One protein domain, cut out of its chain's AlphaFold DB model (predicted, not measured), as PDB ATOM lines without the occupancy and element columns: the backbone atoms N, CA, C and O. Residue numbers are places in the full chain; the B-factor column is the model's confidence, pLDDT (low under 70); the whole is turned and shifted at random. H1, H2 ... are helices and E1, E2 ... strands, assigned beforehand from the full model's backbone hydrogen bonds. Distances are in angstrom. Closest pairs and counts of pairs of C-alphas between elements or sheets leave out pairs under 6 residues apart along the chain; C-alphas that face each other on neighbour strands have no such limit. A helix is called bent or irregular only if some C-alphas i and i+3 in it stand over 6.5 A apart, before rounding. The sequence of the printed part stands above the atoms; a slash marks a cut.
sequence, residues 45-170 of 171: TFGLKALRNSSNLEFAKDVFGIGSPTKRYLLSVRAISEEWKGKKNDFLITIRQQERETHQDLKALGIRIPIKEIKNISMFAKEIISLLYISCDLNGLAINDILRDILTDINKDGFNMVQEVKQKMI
ATOM      1  N   THR A  45     212.781  73.118 160.739       53.50
ATOM      2  CA  THR A  45     212.269  74.464 160.557       53.50
ATOM      3  C   THR A  45     213.125  75.599 161.127       53.50
ATOM      4  O   THR A  45     213.041  76.667 160.551       53.50
ATOM      5  N   PHE A  46     213.948  75.477 162.181       57.06
ATOM      6  CA  PHE A  46     214.500  76.690 162.831       57.06
ATOM      7  C   PHE A  46     215.543  77.431 161.978       57.06
ATOM      8  O   PHE A  46     215.383  78.622 161.722       57.06
ATOM      9  N   GLY A  47     216.576  76.733 161.493       65.69
ATOM     10  CA  GLY A  47     217.622  77.344 160.662       65.69
ATOM     11  C   GLY A  47     217.091  77.845 159.316       65.69
ATOM     12  O   GLY A  47     217.404  78.957 158.902       65.69
ATOM     13  N   LEU A  48     216.216  77.067 158.669       69.44
ATOM     14  CA  LEU A  48     215.560  77.467 157.419       69.44
ATOM     15  C   LEU A  48     214.530  78.590 157.624       69.44
ATOM     16  O   LEU A  48     214.376  79.433 156.749       69.44
ATOM     17  N   LYS A  49     213.840  78.647 158.771       71.06
ATOM     18  CA  LYS A  49     212.914  79.739 159.115       71.06
ATOM     19  C   LYS A  49     213.671  81.030 159.398       71.06
ATOM     20  O   LYS A  49     213.329  82.053 158.825       71.06
ATOM     21  N   ALA A  50     214.734  80.969 160.200       71.69
ATOM     22  CA  ALA A  50     215.616  82.114 160.418       71.69
ATOM     23  C   ALA A  50     216.206  82.620 159.093       71.69
ATOM     24  O   ALA A  50     216.290  83.823 158.882       71.69
ATOM     25  N   LEU A  51     216.539  81.707 158.173       77.00
ATOM     26  CA  LEU A  51     216.992  82.061 156.833       77.00
ATOM     27  C   LEU A  51     215.898  82.755 156.003       77.00
ATOM     28  O   LEU A  51     216.171  83.791 155.406       77.00
ATOM     29  N   ARG A  52     214.666  82.230 155.984       75.88
ATOM     30  CA  ARG A  52     213.520  82.854 155.287       75.88
ATOM     31  C   ARG A  52     213.215  84.260 155.794       75.88
ATOM     32  O   ARG A  52     212.826  85.114 155.011       75.88
ATOM     33  N   ASN A  53     213.439  84.486 157.080       76.19
ATOM     34  CA  ASN A  53     213.126  85.735 157.758       76.19
ATOM     35  C   ASN A  53     214.347  86.663 157.893       76.19
ATOM     36  O   ASN A  53     214.400  87.535 158.759       76.19
ATOM     37  N   SER A  54     215.363  86.438 157.060       82.06
ATOM     38  CA  SER A  54     216.596  87.215 157.037       82.06
ATOM     39  C   SER A  54     216.845  87.758 155.640       82.06
ATOM     40  O   SER A  54     216.524  87.113 154.640       82.06
ATOM     41  N   SER A  55     217.473  88.925 155.579       84.00
ATOM     42  CA  SER A  55     217.863  89.573 154.333       84.00
ATOM     43  C   SER A  55     219.355  89.372 154.088       84.00
ATOM     44  O   SER A  55     220.161  89.506 155.012       84.00
ATOM     45  N   ASN A  56     219.733  89.065 152.844       85.38
ATOM     46  CA  ASN A  56     221.140  89.079 152.433       85.38
ATOM     47  C   ASN A  56     221.757  90.452 152.704       85.38
ATOM     48  O   ASN A  56     221.052  91.454 152.618       85.38
ATOM     49  N   LEU A  57     223.051  90.493 152.997       82.88
ATOM     50  CA  LEU A  57     223.848  91.713 152.937       82.88
ATOM     51  C   LEU A  57     224.679  91.630 151.653       82.88
ATOM     52  O   LEU A  57     225.514  90.742 151.539       82.88
ATOM     53  N   GLU A  58     224.421  92.495 150.677       82.81
ATOM     54  CA  GLU A  58     225.009  92.430 149.331       82.81
ATOM     55  C   GLU A  58     226.529  92.600 149.373       82.81
ATOM     56  O   GLU A  58     227.259  91.945 148.627       82.81
ATOM     57  N   PHE A  59     227.026  93.425 150.300       76.50
ATOM     58  CA  PHE A  59     228.464  93.560 150.527       76.50
ATOM     59  C   PHE A  59     229.104  92.285 151.102       76.50
ATOM     60  O   PHE A  59     230.298  92.052 150.917       76.50
ATOM     61  N   ALA A  60     228.330  91.440 151.789       79.25
ATOM     62  CA  ALA A  60     228.792  90.183 152.360       79.25
ATOM     63  C   ALA A  60     228.490  89.032 151.392       79.25
ATOM     64  O   ALA A  60     227.531  88.278 151.564       79.25
ATOM     65  N   LYS A  61     229.332  88.908 150.359       76.81
ATOM     66  CA  LYS A  61     229.235  87.830 149.367       76.81
ATOM     67  C   LYS A  61     229.228  86.453 150.036       76.81
ATOM     68  O   LYS A  61     229.943  86.216 151.011       76.81
ATOM     69  N   ASP A  62     228.463  85.532 149.458       82.94
ATOM     70  CA  ASP A  62     228.476  84.130 149.869       82.94
ATOM     71  C   ASP A  62     229.882  83.540 149.683       82.94
ATOM     72  O   ASP A  62     230.487  83.640 148.613       82.94
ATOM     73  N   VAL A  63     230.384  82.874 150.720       81.12
ATOM     74  CA  VAL A  63     231.646  82.135 150.661       81.12
ATOM     75  C   VAL A  63     231.330  80.666 150.414       81.12
ATOM     76  O   VAL A  63     230.671  80.007 151.223       81.12
ATOM     77  N   PHE A  64     231.801  80.141 149.287       79.94
ATOM     78  CA  PHE A  64     231.607  78.739 148.934       79.94
ATOM     79  C   PHE A  64     232.559  77.843 149.727       79.94
ATOM     80  O   PHE A  64     233.776  78.012 149.695       79.94
ATOM     81  N   GLY A  65     231.992  76.868 150.430       72.00
ATOM     82  CA  GLY A  65     232.738  75.819 151.115       72.00
ATOM     83  C   GLY A  65     232.977  74.594 150.230       72.00
ATOM     84  O   GLY A  65     232.397  74.440 149.152       72.00
ATOM     85  N   ILE A  66     233.792  73.665 150.733       72.31
ATOM     86  CA  ILE A  66     234.068  72.388 150.068       72.31
ATOM     87  C   ILE A  66     232.797  71.523 150.079       72.31
ATOM     88  O   ILE A  66     232.317  71.106 151.133       72.31
ATOM     89  N   GLY A  67     232.234  71.276 148.894       67.25
ATOM     90  CA  GLY A  67     231.025  70.472 148.685       67.25
ATOM     91  C   GLY A  67     231.292  69.081 148.108       67.25
ATOM     92  O   GLY A  67     232.401  68.774 147.686       67.25
ATOM     93  N   SER A  68     230.252  68.246 148.045       76.69
ATOM     94  CA  SER A  68     230.273  66.972 147.308       76.69
ATOM     95  C   SER A  68     229.867  67.189 145.839       76.69
ATOM     96  O   SER A  68     229.382  68.270 145.506       76.69
ATOM     97  N   PRO A  69     229.986  66.193 144.939       81.62
ATOM     98  CA  PRO A  69     229.576  66.346 143.538       81.62
ATOM     99  C   PRO A  69     228.134  66.833 143.350       81.62
ATOM    100  O   PRO A  69     227.860  67.582 142.423       81.62
ATOM    101  N   THR A  70     227.232  66.469 144.263       82.56
ATOM    102  CA  THR A  70     225.803  66.820 144.217       82.56
ATOM    103  C   THR A  70     225.411  67.966 145.151       82.56
ATOM    104  O   THR A  70     224.300  68.486 145.060       82.56
ATOM    105  N   LYS A  71     226.297  68.385 146.068       81.50
ATOM    106  CA  LYS A  71     225.972  69.374 147.107       81.50
ATOM    107  C   LYS A  71     227.015  70.472 147.187       81.50
ATOM    108  O   LYS A  71     228.209  70.235 147.025       81.50
ATOM    109  N   ARG A  72     226.582  71.687 147.491       84.44
ATOM    110  CA  ARG A  72     227.474  72.804 147.810       84.44
ATOM    111  C   ARG A  72     227.159  73.341 149.194       84.44
ATOM    112  O   ARG A  72     226.015  73.269 149.641       84.44
ATOM    113  N   TYR A  73     228.178  73.862 149.860       82.19
ATOM    114  CA  TYR A  73     228.012  74.559 151.126       82.19
ATOM    115  C   TYR A  73     228.291  76.038 150.921       82.19
ATOM    116  O   TYR A  73     229.199  76.386 150.169       82.19
ATOM    117  N   LEU A  74     227.506  76.890 151.569       86.00
ATOM    118  CA  LEU A  74     227.664  78.336 151.504       86.00
ATOM    119  C   LEU A  74     227.661  78.899 152.916       86.00
ATOM    120  O   LEU A  74     226.757  78.597 153.697       86.00
ATOM    121  N   LEU A  75     228.651  79.726 153.221       83.00
ATOM    122  CA  LEU A  75     228.655  80.599 154.381       83.00
ATOM    123  C   LEU A  75     228.140  81.971 153.945       83.00
ATOM    124  O   LEU A  75     228.587  82.499 152.932       83.00
ATOM    125  N   SER A  76     227.209  82.545 154.702       83.94
ATOM    126  CA  SER A  76     226.655  83.870 154.407       83.94
ATOM    127  C   SER A  76     226.389  84.659 155.680       83.94
ATOM    128  O   SER A  76     226.050  84.073 156.714       83.94
ATOM    129  N   VAL A  77     226.528  85.981 155.600       84.94
ATOM    130  CA  VAL A  77     226.171  86.906 156.679       84.94
ATOM    131  C   VAL A  77     224.926  87.670 156.262       84.94
ATOM    132  O   VAL A  77     224.848  88.225 155.168       84.94
ATOM    133  N   ARG A  78     223.923  87.667 157.132       86.50
ATOM    134  CA  ARG A  78     222.598  88.216 156.854       86.50
ATOM    135  C   ARG A  78     222.138  89.148 157.962       86.50
ATOM    136  O   ARG A  78     222.570  89.017 159.104       86.50
ATOM    137  N   ALA A  79     221.227  90.052 157.633       85.44
ATOM    138  CA  ALA A  79     220.509  90.863 158.608       85.44
ATOM    139  C   ALA A  79     219.189  90.185 158.994       85.44
ATOM    140  O   ALA A  79     218.470  89.685 158.126       85.44
ATOM    141  N   ILE A  80     218.857  90.184 160.286       83.44
ATOM    142  CA  ILE A  80     217.531  89.799 160.781       83.44
ATOM    143  C   ILE A  80     216.862  91.012 161.427       83.44
ATOM    144  O   ILE A  80     217.403  91.585 162.375       83.44
ATOM    145  N   SER A  81     215.651  91.326 160.967       74.12
ATOM    146  CA  SER A  81     214.755  92.320 161.571       74.12
ATOM    147  C   SER A  81     213.776  91.710 162.585       74.12
ATOM    148  O   SER A  81     213.283  92.404 163.472       74.12
ATOM    149  N   GLU A  82     213.518  90.400 162.515       75.81
ATOM    150  CA  GLU A  82     212.624  89.719 163.453       75.81
ATOM    151  C   GLU A  82     213.154  89.674 164.887       75.81
ATOM    152  O   GLU A  82     214.308  89.316 165.159       75.81
ATOM    153  N   GLU A  83     212.245  89.926 165.826       74.06
ATOM    154  CA  GLU A  83     212.503  89.815 167.251       74.06
ATOM    155  C   GLU A  83     212.670  88.353 167.684       74.06
ATOM    156  O   GLU A  83     211.880  87.470 167.346       74.06
ATOM    157  N   TRP A  84     213.704  88.086 168.481       71.69
ATOM    158  CA  TRP A  84     213.939  86.773 169.067       71.69
ATOM    159  C   TRP A  84     214.343  86.908 170.526       71.69
ATOM    160  O   TRP A  84     215.341  87.548 170.850       71.69
ATOM    161  N   LYS A  85     213.563  86.289 171.420       72.31
ATOM    162  CA  LYS A  85     213.773  86.356 172.877       72.31
ATOM    163  C   LYS A  85     213.940  87.800 173.392       72.31
ATOM    164  O   LYS A  85     214.816  88.062 174.213       72.31
ATOM    165  N   GLY A  86     213.143  88.740 172.878       70.38
ATOM    166  CA  GLY A  86     213.193  90.153 173.279       70.38
ATOM    167  C   GLY A  86     214.365  90.955 172.696       70.38
ATOM    168  O   GLY A  86     214.562  92.114 173.062       70.38
ATOM    169  N   LYS A  87     215.186  90.354 171.822       70.12
ATOM    170  CA  LYS A  87     216.272  91.038 171.110       70.12
ATOM    171  C   LYS A  87     215.835  91.335 169.675       70.12
ATOM    172  O   LYS A  87     215.409  90.436 168.950       70.12
ATOM    173  N   LYS A  88     215.933  92.610 169.300       69.62
ATOM    174  CA  LYS A  88     215.675  93.142 167.957       69.62
ATOM    175  C   LYS A  88     217.012  93.474 167.293       69.62
ATOM    176  O   LYS A  88     217.908  93.954 167.990       69.62
ATOM    177  N   ASN A  89     217.094  93.277 165.979       72.44
ATOM    178  CA  ASN A  89     218.234  93.608 165.117       72.44
ATOM    179  C   ASN A  89     219.511  92.814 165.435       72.44
ATOM    180  O   ASN A  89     220.349  93.229 166.236       72.44
ATOM    181  N   ASP A  90     219.677  91.689 164.739       79.06
ATOM    182  CA  ASP A  90     220.844  90.814 164.861       79.06
ATOM    183  C   ASP A  90     221.477  90.563 163.491       79.06
ATOM    184  O   ASP A  90     220.791  90.522 162.464       79.06
ATOM    185  N   PHE A  91     222.778  90.286 163.489       80.56
ATOM    186  CA  PHE A  91     223.396  89.597 162.363       80.56
ATOM    187  C   PHE A  91     223.155  88.094 162.481       80.56
ATOM    188  O   PHE A  91     223.133  87.533 163.576       80.56
ATOM    189  N   LEU A  92     223.004  87.427 161.346       80.94
ATOM    190  CA  LEU A  92     222.906  85.982 161.248       80.94
ATOM    191  C   LEU A  92     224.040  85.468 160.376       80.94
ATOM    192  O   LEU A  92     224.060  85.711 159.171       80.94
ATOM    193  N   ILE A  93     224.955  84.718 160.977       81.62
ATOM    194  CA  ILE A  93     225.936  83.936 160.230       81.62
ATOM    195  C   ILE A  93     225.295  82.585 159.942       81.62
ATOM    196  O   ILE A  93     224.929  81.871 160.877       81.62
ATOM    197  N   THR A  94     225.136  82.229 158.669       82.12
ATOM    198  CA  THR A  94     224.554  80.939 158.281       82.12
ATOM    199  C   THR A  94     225.502  80.090 157.467       82.12
ATOM    200  O   THR A  94     226.204  80.593 156.596       82.12
ATOM    201  N   ILE A  95     225.454  78.781 157.713       81.94
ATOM    202  CA  ILE A  95     226.037  77.756 156.852       81.94
ATOM    203  C   ILE A  95     224.883  76.972 156.241       81.94
ATOM    204  O   ILE A  95     224.109  76.329 156.955       81.94
ATOM    205  N   ARG A  96     224.767  77.024 154.916       85.38
ATOM    206  CA  ARG A  96     223.714  76.370 154.136       85.38
ATOM    207  C   ARG A  96     224.289  75.211 153.344       85.38
ATOM    208  O   ARG A  96     225.374  75.324 152.787       85.38
ATOM    209  N   GLN A  97     223.555  74.108 153.284       84.00
ATOM    210  CA  GLN A  97     223.800  73.007 152.360       84.00
ATOM    211  C   GLN A  97     222.756  73.084 151.252       84.00
ATOM    212  O   GLN A  97     221.566  72.943 151.532       84.00
ATOM    213  N   GLN A  98     223.207  73.252 150.013       85.44
ATOM    214  CA  GLN A  98     222.357  73.314 148.831       85.44
ATOM    215  C   GLN A  98     222.611  72.144 147.891       85.44
ATOM    216  O   GLN A  98     223.738  71.655 147.778       85.44
ATOM    217  N   GLU A  99     221.570  71.731 147.184       87.44
ATOM    218  CA  GLU A  99     221.713  70.895 145.996       87.44
ATOM    219  C   GLU A  99     222.337  71.713 144.856       87.44
ATOM    220  O   GLU A  99     222.009  72.886 144.662       87.44
ATOM    221  N   ARG A 100     223.306  71.138 144.133       83.81
ATOM    222  CA  ARG A 100     224.061  71.904 143.127       83.81
ATOM    223  C   ARG A 100     223.227  72.280 141.911       83.81
ATOM    224  O   ARG A 100     223.400  73.388 141.426       83.81
ATOM    225  N   GLU A 101     222.348  71.393 141.459       85.69
ATOM    226  CA  GLU A 101     221.553  71.590 140.240       85.69
ATOM    227  C   GLU A 101     220.392  72.559 140.469       85.69
ATOM    228  O   GLU A 101     220.210  73.506 139.715       85.69
ATOM    229  N   THR A 102     219.636  72.358 141.550       87.44
ATOM    230  CA  THR A 102     218.418  73.128 141.848       87.44
ATOM    231  C   THR A 102     218.679  74.360 142.712       87.44
ATOM    232  O   THR A 102     217.800  75.203 142.870       87.44
ATOM    233  N   HIS A 103     219.869  74.455 143.319       85.38
ATOM    234  CA  HIS A 103     220.232  75.467 144.321       85.38
ATOM    235  C   HIS A 103     219.325  75.477 145.559       85.38
ATOM    236  O   HIS A 103     219.359  76.417 146.354       85.38
ATOM    237  N   GLN A 104     218.544  74.416 145.759       83.31
ATOM    238  CA  GLN A 104     217.600  74.326 146.856       83.31
ATOM    239  C   GLN A 104     218.325  74.112 148.188       83.31
ATOM    240  O   GLN A 104     219.149  73.205 148.324       83.31
ATOM    241  N   ASP A 105     217.985  74.927 149.191       81.62
ATOM    242  CA  ASP A 105     218.475  74.766 150.562       81.62
ATOM    243  C   ASP A 105     217.907  73.483 151.187       81.62
ATOM    244  O   ASP A 105     216.710  73.363 151.450       81.62
ATOM    245  N   LEU A 106     218.789  72.521 151.463       80.31
ATOM    246  CA  LEU A 106     218.455  71.245 152.099       80.31
ATOM    247  C   LEU A 106     218.544  71.338 153.625       80.31
ATOM    248  O   LEU A 106     217.757  70.723 154.349       80.31
ATOM    249  N   LYS A 107     219.543  72.076 154.122       80.12
ATOM    250  CA  LYS A 107     219.803  72.301 155.548       80.12
ATOM    251  C   LYS A 107     220.459  73.658 155.755       80.12
ATOM    252  O   LYS A 107     221.253  74.091 154.923       80.12
ATOM    253  N   ALA A 108     220.199  74.274 156.904       78.81
ATOM    254  CA  ALA A 108     220.886  75.485 157.327       78.81
ATOM    255  C   ALA A 108     221.178  75.443 158.830       78.81
ATOM    256  O   ALA A 108     220.316  75.064 159.625       78.81
ATOM    257  N   LEU A 109     222.385  75.856 159.205       77.38
ATOM    258  CA  LEU A 109     222.759  76.215 160.569       77.38
ATOM    259  C   LEU A 109     222.906  77.734 160.629       77.38
ATOM    260  O   LEU A 109     223.442  78.322 159.695       77.38
ATOM    261  N   GLY A 110     222.443  78.360 161.710       75.31
ATOM    262  CA  GLY A 110     222.512  79.807 161.886       75.31
ATOM    263  C   GLY A 110     222.949  80.195 163.293       75.31
ATOM    264  O   GLY A 110     222.446  79.637 164.268       75.31
ATOM    265  N   ILE A 111     223.857  81.163 163.391       76.75
ATOM    266  CA  ILE A 111     224.298  81.792 164.638       76.75
ATOM    267  C   ILE A 111     223.833  83.248 164.605       76.75
ATOM    268  O   ILE A 111     224.231  84.002 163.717       76.75
ATOM    269  N   ARG A 112     222.975  83.636 165.556       77.81
ATOM    270  CA  ARG A 112     222.539  85.030 165.730       77.81
ATOM    271  C   ARG A 112     223.540  85.766 166.611       77.81
ATOM    272  O   ARG A 112     223.839  85.295 167.705       77.81
ATOM    273  N   ILE A 113     224.016  86.914 166.146       76.19
ATOM    274  CA  ILE A 113     224.936  87.793 166.862       76.19
ATOM    275  C   ILE A 113     224.213  89.114 167.131       76.19
ATOM    276  O   ILE A 113     223.968  89.879 166.190       76.19
ATOM    277  N   PRO A 114     223.868  89.402 168.397       75.44
ATOM    278  CA  PRO A 114     223.227  90.658 168.747       75.44
ATOM    279  C   PRO A 114     224.150  91.849 168.526       75.44
ATOM    280  O   PRO A 114     225.284  91.862 169.001       75.44
ATOM    281  N   ILE A 115     223.639  92.904 167.888       72.00
ATOM    282  CA  ILE A 115     224.421  94.122 167.602       72.00
ATOM    283  C   ILE A 115     224.909  94.796 168.890       72.00
ATOM    284  O   ILE A 115     225.977  95.400 168.922       72.00
ATOM    285  N   LYS A 116     224.156  94.648 169.988       72.62
ATOM    286  CA  LYS A 116     224.527  95.181 171.308       72.62
ATOM    287  C   LYS A 116     225.796  94.538 171.887       72.62
ATOM    288  O   LYS A 116     226.381  95.089 172.815       72.62
ATOM    289  N   GLU A 117     226.251  93.410 171.346       70.62
ATOM    290  CA  GLU A 117     227.445  92.695 171.798       70.62
ATOM    291  C   GLU A 117     228.690  93.102 170.983       70.62
ATOM    292  O   GLU A 117     229.467  92.261 170.539       70.62
ATOM    293  N   ILE A 118     228.916  94.414 170.813       67.88
ATOM    294  CA  ILE A 118     230.046  94.985 170.046       67.88
ATOM    295  C   ILE A 118     231.398  94.416 170.503       67.88
ATOM    296  O   ILE A 118     232.283  94.178 169.683       67.88
ATOM    297  N   LYS A 119     231.558  94.143 171.805       69.00
ATOM    298  CA  LYS A 119     232.762  93.492 172.346       69.00
ATOM    299  C   LYS A 119     232.984  92.099 171.750       69.00
ATOM    300  O   LYS A 119     234.109  91.790 171.372       69.00
ATOM    301  N   ASN A 120     231.926  91.302 171.615       65.00
ATOM    302  CA  ASN A 120     231.994  89.956 171.046       65.00
ATOM    303  C   ASN A 120     232.265  90.019 169.540       65.00
ATOM    304  O   ASN A 120     233.089  89.262 169.042       65.00
ATOM    305  N   ILE A 121     231.658  90.979 168.832       68.25
ATOM    306  CA  ILE A 121     231.941  91.230 167.408       68.25
ATOM    307  C   ILE A 121     233.412  91.618 167.211       68.25
ATOM    308  O   ILE A 121     234.088  91.083 166.336       68.25
ATOM    309  N   SER A 122     233.933  92.517 168.047       66.75
ATOM    310  CA  SER A 122     235.335  92.936 167.997       66.75
ATOM    311  C   SER A 122     236.292  91.783 168.316       66.75
ATOM    312  O   SER A 122     237.314  91.639 167.648       66.75
ATOM    313  N   MET A 123     235.965  90.947 169.305       73.06
ATOM    314  CA  MET A 123     236.759  89.768 169.652       73.06
ATOM    315  C   MET A 123     236.768  88.745 168.512       73.06
ATOM    316  O   MET A 123     237.840  88.324 168.090       73.06
ATOM    317  N   PHE A 124     235.606  88.449 167.929       70.94
ATOM    318  CA  PHE A 124     235.484  87.559 166.777       70.94
ATOM    319  C   PHE A 124     236.265  88.067 165.558       70.94
ATOM    320  O   PHE A 124     236.988  87.309 164.917       70.94
ATOM    321  N   ALA A 125     236.193  89.369 165.260       71.25
ATOM    322  CA  ALA A 125     236.977  89.966 164.182       71.25
ATOM    323  C   ALA A 125     238.489  89.804 164.414       71.25
ATOM    324  O   ALA A 125     239.220  89.452 163.490       71.25
ATOM    325  N   LYS A 126     238.963  89.997 165.653       68.75
ATOM    326  CA  LYS A 126     240.373  89.775 166.013       68.75
ATOM    327  C   LYS A 126     240.790  88.316 165.850       68.75
ATOM    328  O   LYS A 126     241.886  88.060 165.360       68.75
ATOM    329  N   GLU A 127     239.936  87.372 166.234       72.50
ATOM    330  CA  GLU A 127     240.186  85.937 166.060       72.50
ATOM    331  C   GLU A 127     240.278  85.567 164.574       72.50
ATOM    332  O   GLU A 127     241.234  84.905 164.175       72.50
ATOM    333  N   ILE A 128     239.365  86.067 163.730       75.19
ATOM    334  CA  ILE A 128     239.429  85.872 162.271       75.19
ATOM    335  C   ILE A 128     240.720  86.459 161.695       75.19
ATOM    336  O   ILE A 128     241.395  85.782 160.924       75.19
ATOM    337  N   ILE A 129     241.089  87.689 162.068       72.69
ATOM    338  CA  ILE A 129     242.334  88.318 161.597       72.69
ATOM    339  C   ILE A 129     243.554  87.502 162.046       72.69
ATOM    340  O   ILE A 129     244.489  87.320 161.272       72.69
ATOM    341  N   SER A 130     243.532  86.961 163.267       68.69
ATOM    342  CA  SER A 130     244.610  86.109 163.786       68.69
ATOM    343  C   SER A 130     244.730  84.803 162.994       68.69
ATOM    344  O   SER A 130     245.834  84.389 162.649       68.69
ATOM    345  N   LEU A 131     243.604  84.172 162.646       71.56
ATOM    346  CA  LEU A 131     243.584  82.982 161.789       71.56
ATOM    347  C   LEU A 131     244.049  83.295 160.363       71.56
ATOM    348  O   LEU A 131     244.797  82.512 159.781       71.56
ATOM    349  N   LEU A 132     243.641  84.441 159.812       73.50
ATOM    350  CA  LEU A 132     244.096  84.909 158.507       73.50
ATOM    351  C   LEU A 132     245.612  85.118 158.507       73.50
ATOM    352  O   LEU A 132     246.272  84.674 157.576       73.50
ATOM    353  N   TYR A 133     246.162  85.724 159.561       72.81
ATOM    354  CA  TYR A 133     247.604  85.896 159.729       72.81
ATOM    355  C   TYR A 133     248.350  84.568 159.717       72.81
ATOM    356  O   TYR A 133     249.260  84.397 158.913       72.81
ATOM    357  N   ILE A 134     247.918  83.608 160.540       71.25
ATOM    358  CA  ILE A 134     248.517  82.267 160.572       71.25
ATOM    359  C   ILE A 134     248.423  81.604 159.190       71.25
ATOM    360  O   ILE A 134     249.393  81.030 158.714       71.25
ATOM    361  N   SER A 135     247.275  81.710 158.515       70.81
ATOM    362  CA  SER A 135     247.091  81.161 157.167       70.81
ATOM    363  C   SER A 135     248.023  81.808 156.136       70.81
ATOM    364  O   SER A 135     248.589  81.112 155.296       70.81
ATOM    365  N   CYS A 136     248.202  83.129 156.190       72.56
ATOM    366  CA  CYS A 136     249.099  83.849 155.289       72.56
ATOM    367  C   CYS A 136     250.555  83.428 155.506       72.56
ATOM    368  O   CYS A 136     251.238  83.110 154.537       72.56
ATOM    369  N   ASP A 137     250.983  83.342 156.767       74.19
ATOM    370  CA  ASP A 137     252.324  82.895 157.152       74.19
ATOM    371  C   ASP A 137     252.610  81.469 156.649       74.19
ATOM    372  O   ASP A 137     253.612  81.226 155.979       74.19
ATOM    373  N   LEU A 138     251.663  80.541 156.847       71.38
ATOM    374  CA  LEU A 138     251.773  79.155 156.373       71.38
ATOM    375  C   LEU A 138     251.852  79.024 154.845       71.38
ATOM    376  O   LEU A 138     252.450  78.072 154.347       71.38
ATOM    377  N   ASN A 139     251.241  79.948 154.099       74.12
ATOM    378  CA  ASN A 139     251.199  79.923 152.633       74.12
ATOM    379  C   ASN A 139     252.220  80.870 151.978       74.12
ATOM    380  O   ASN A 139     252.216  81.009 150.755       74.12
ATOM    381  N   GLY A 140     253.078  81.538 152.761       77.94
ATOM    382  CA  GLY A 140     254.047  82.513 152.250       77.94
ATOM    383  C   GLY A 140     253.407  83.752 151.607       77.94
ATOM    384  O   GLY A 140     254.008  84.369 150.730       77.94
ATOM    385  N   LEU A 141     252.180  84.100 152.005       79.69
ATOM    386  CA  LEU A 141     251.438  85.253 151.496       79.69
ATOM    387  C   LEU A 141     251.634  86.469 152.407       79.69
ATOM    388  O   LEU A 141     251.610  86.361 153.633       79.69
ATOM    389  N   ALA A 142     251.770  87.655 151.816       80.56
ATOM    390  CA  ALA A 142     251.852  88.894 152.579       80.56
ATOM    391  C   ALA A 142     250.455  89.323 153.058       80.56
ATOM    392  O   ALA A 142     249.617  89.765 152.273       80.56
ATOM    393  N   ILE A 143     250.211  89.255 154.373       78.69
ATOM    394  CA  ILE A 143     248.935  89.695 154.965       78.69
ATOM    395  C   ILE A 143     248.623  91.171 154.661       78.69
ATOM    396  O   ILE A 143     247.460  91.544 154.527       78.69
ATOM    397  N   ASN A 144     249.652  92.013 154.532       75.62
ATOM    398  CA  ASN A 144     249.491  93.449 154.305       75.62
ATOM    399  C   ASN A 144     248.765  93.760 152.995       75.62
ATOM    400  O   ASN A 144     247.987  94.711 152.964       75.62
ATOM    401  N   ASP A 145     248.980  92.957 151.953       73.62
ATOM    402  CA  ASP A 145     248.314  93.153 150.666       73.62
ATOM    403  C   ASP A 145     246.819  92.832 150.795       73.62
ATOM    404  O   ASP A 145     245.974  93.654 150.455       73.62
ATOM    405  N   ILE A 146     246.486  91.714 151.451       75.38
ATOM    406  CA  ILE A 146     245.096  91.318 151.729       75.38
ATOM    407  C   ILE A 146     244.386  92.360 152.607       75.38
ATOM    408  O   ILE A 146     243.245  92.735 152.342       75.38
ATOM    409  N   LEU A 147     245.047  92.857 153.658       74.50
ATOM    410  CA  LEU A 147     244.478  93.890 154.527       74.50
ATOM    411  C   LEU A 147     244.291  95.220 153.793       74.50
ATOM    412  O   LEU A 147     243.316  95.922 154.057       74.50
ATOM    413  N   ARG A 148     245.200  95.574 152.880       77.00
ATOM    414  CA  ARG A 148     245.091  96.787 152.067       77.00
ATOM    415  C   ARG A 148     243.919  96.705 151.097       77.00
ATOM    416  O   ARG A 148     243.201  97.696 150.968       77.00
ATOM    417  N   ASP A 149     243.690  95.551 150.483       79.06
ATOM    418  CA  ASP A 149     242.530  95.324 149.620       79.06
ATOM    419  C   ASP A 149     241.226  95.449 150.420       79.06
ATOM    420  O   ASP A 149     240.355  96.240 150.062       79.06
ATOM    421  N   ILE A 150     241.148  94.793 151.586       78.25
ATOM    422  CA  ILE A 150     239.996  94.904 152.500       78.25
ATOM    423  C   ILE A 150     239.751  96.364 152.915       78.25
ATOM    424  O   ILE A 150     238.614  96.834 152.900       78.25
ATOM    425  N   LEU A 151     240.800  97.103 153.289       74.69
ATOM    426  CA  LEU A 151     240.685  98.515 153.666       74.69
ATOM    427  C   LEU A 151     240.245  99.393 152.491       74.69
ATOM    428  O   LEU A 151     239.486 100.340 152.692       74.69
ATOM    429  N   THR A 152     240.706  99.093 151.280       79.88
ATOM    430  CA  THR A 152     240.315  99.818 150.065       79.88
ATOM    431  C   THR A 152     238.832  99.612 149.775       79.88
ATOM    432  O   THR A 152     238.123 100.596 149.557       79.88
ATOM    433  N   ASP A 153     238.342  98.377 149.876       76.06
ATOM    434  CA  ASP A 153     236.922  98.048 149.717       76.06
ATOM    435  C   ASP A 153     236.058  98.732 150.786       76.06
ATOM    436  O   ASP A 153     235.035  99.343 150.471       76.06
ATOM    437  N   ILE A 154     236.493  98.717 152.051       77.12
ATOM    438  CA  ILE A 154     235.792  99.412 153.141       77.12
ATOM    439  C   ILE A 154     235.763 100.924 152.900       77.12
ATOM    440  O   ILE A 154     234.727 101.554 153.097       77.12
ATOM    441  N   ASN A 155     236.869 101.531 152.479       74.81
ATOM    442  CA  ASN A 155     236.911 102.974 152.247       74.81
ATOM    443  C   ASN A 155     236.057 103.389 151.045       74.81
ATOM    444  O   ASN A 155     235.458 104.464 151.063       74.81
ATOM    445  N   LYS A 156     235.990 102.542 150.015       85.31
ATOM    446  CA  LYS A 156     235.209 102.794 148.805       85.31
ATOM    447  C   LYS A 156     233.710 102.624 149.043       85.31
ATOM    448  O   LYS A 156     232.931 103.504 148.686       85.31
ATOM    449  N   ASP A 157     233.315 101.515 149.661       85.62
ATOM    450  CA  ASP A 157     231.912 101.096 149.727       85.62
ATOM    451  C   ASP A 157     231.318 101.184 151.142       85.62
ATOM    452  O   ASP A 157     230.114 101.011 151.319       85.62
ATOM    453  N   GLY A 158     232.114 101.510 152.164       75.06
ATOM    454  CA  GLY A 158     231.720 101.444 153.575       75.06
ATOM    455  C   GLY A 158     230.499 102.285 153.939       75.06
ATOM    456  O   GLY A 158     229.667 101.840 154.731       75.06
ATOM    457  N   PHE A 159     230.325 103.464 153.330       78.56
ATOM    458  CA  PHE A 159     229.092 104.240 153.507       78.56
ATOM    459  C   PHE A 159     227.867 103.450 153.028       78.56
ATOM    460  O   PHE A 159     226.889 103.338 153.766       78.56
ATOM    461  N   ASN A 160     227.943 102.844 151.839       83.19
ATOM    462  CA  ASN A 160     226.866 102.031 151.274       83.19
ATOM    463  C   ASN A 160     226.611 100.783 152.125       83.19
ATOM    464  O   ASN A 160     225.455 100.485 152.414       83.19
ATOM    465  N   MET A 161     227.668 100.117 152.609       82.94
ATOM    466  CA  MET A 161     227.551  98.970 153.519       82.94
ATOM    467  C   MET A 161     226.769  99.342 154.787       82.94
ATOM    468  O   MET A 161     225.835  98.648 155.182       82.94
ATOM    469  N   VAL A 162     227.106 100.472 155.419       78.69
ATOM    470  CA  VAL A 162     226.418 100.943 156.631       78.69
ATOM    471  C   VAL A 162     224.967 101.330 156.341       78.69
ATOM    472  O   VAL A 162     224.087 101.025 157.148       78.69
ATOM    473  N   GLN A 163     224.696 101.996 155.214       80.31
ATOM    474  CA  GLN A 163     223.328 102.346 154.825       80.31
ATOM    475  C   GLN A 163     222.480 101.105 154.556       80.31
ATOM    476  O   GLN A 163     221.343 101.038 155.016       80.31
ATOM    477  N   GLU A 164     223.041 100.100 153.888       83.06
ATOM    478  CA  GLU A 164     222.363  98.837 153.621       83.06
ATOM    479  C   GLU A 164     221.993  98.109 154.921       83.06
ATOM    480  O   GLU A 164     220.846  97.694 155.096       83.06
ATOM    481  N   VAL A 165     222.939  98.005 155.866       82.06
ATOM    482  CA  VAL A 165     222.680  97.418 157.191       82.06
ATOM    483  C   VAL A 165     221.564  98.172 157.900       82.06
ATOM    484  O   VAL A 165     220.641  97.544 158.413       82.06
ATOM    485  N   LYS A 166     221.616  99.512 157.907       80.50
ATOM    486  CA  LYS A 166     220.557 100.333 158.504       80.50
ATOM    487  C   LYS A 166     219.215 100.017 157.853       80.50
ATOM    488  O   LYS A 166     218.304  99.633 158.567       80.50
ATOM    489  N   GLN A 167     219.109 100.084 156.529       84.56
ATOM    490  CA  GLN A 167     217.866  99.816 155.797       84.56
ATOM    491  C   GLN A 167     217.281  98.432 156.091       84.56
ATOM    492  O   GLN A 167     216.088  98.311 156.351       84.56
ATOM    493  N   LYS A 168     218.115  97.388 156.100       82.81
ATOM    494  CA  LYS A 168     217.670  95.999 156.302       82.81
ATOM    495  C   LYS A 168     217.379  95.647 157.765       82.81
ATOM    496  O   LYS A 168     216.799  94.596 158.032       82.81
ATOM    497  N   MET A 169     217.774  96.505 158.703       77.19
ATOM    498  CA  MET A 169     217.533  96.353 160.143       77.19
ATOM    499  C   MET A 169     216.548  97.397 160.701       77.19
ATOM    500  O   MET A 169     216.429  97.540 161.921       77.19
ATOM    501  N   ILE A 170     215.856  98.138 159.828       68.06
ATOM    502  CA  ILE A 170     214.786  99.075 160.192       68.06
ATOM    503  C   ILE A 170     213.456  98.323 160.358       68.06
ATOM    504  O   ILE A 170     213.170  97.372 159.628       68.06
TER     505      ILE A 170
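Overview. This is residues 45 to 170 of the 171 residues of an uncharacterized protein of bacterium (UniProt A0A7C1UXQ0). A strongly twisted antiparallel sheet has three long strands, E3, E4 and E5, with short E1 and E2 on the far side of E3 and small H1 packed on it, chiefly at E5. From E5, H2 reaches away; H3a folds back from its far end as a V, and H3b returns to E3, leaving an open gap between helices and sheet. The printed part has 126 residues, mixed helices and strands in the order H1 E1 E2 E3 E4 E5 H2 H3. It is only just compact, close to loose: the radius of gyration of the C-alphas is 16.3 A and the spans are 43 by 39 by 24 A.

Along the chain. E3, residues 71 to 80, covers 26.0 A; E4, 90 to 99, 27.4 A; E5, 105 to 114, 24.6 A. E1 is 54 to 56, E2 63 to 65. H1, 46 to 52, begins at C-alpha 46 (214.500, 76.690, 162.831). H2, 118 to 138, covers 30.2 A. H3, 143 to 168, assigned as one helix by its hydrogen bonds, is bent: C-alphas 156 and 159 are 7.8 A apart. Its arms are H3a, 143 to 156, 19.9 A, and H3b, 159 to 168, ending at C-alpha 168 (217.670, 95.999, 156.302).

Arrangement. E2 E3 E4 E5 form a meander, each strand the antiparallel neighbour of the one before; N 63 and O 75, N 74 and O 96, N 93 and O 111 are each 2.9 A apart. E1 pairs antiparallel with E3, N 55 to O 79 2.8 A. H1 is on the sheet; its closest C-alphas to E5 are Gly 47 and Ala 108, 5.0 A. H3b is on it at a height of 10.7 A, its closest C-alphas to E3 being Lys 168 and Ala 79, 6.3 A. H2 and H3a, a helical hairpin, touch through residues 132 to 137 and residue 143 alone, opposite ways at a steep tilt of 43 degrees; C-alphas 136 and 143 are closest, 5.9 A. Every O i to N i+4 pair in H1, H2, H3a and H3b is within hydrogen-bond range.

Size, cuts and confidence. The farthest C-alphas, Gly 86 and Gly 140, are 46.6 A apart. The printed part has no cut and no long link. Mean pLDDT of the printed part is 77.0; residues 45 to 48 and 118 to 122 are among those under 70.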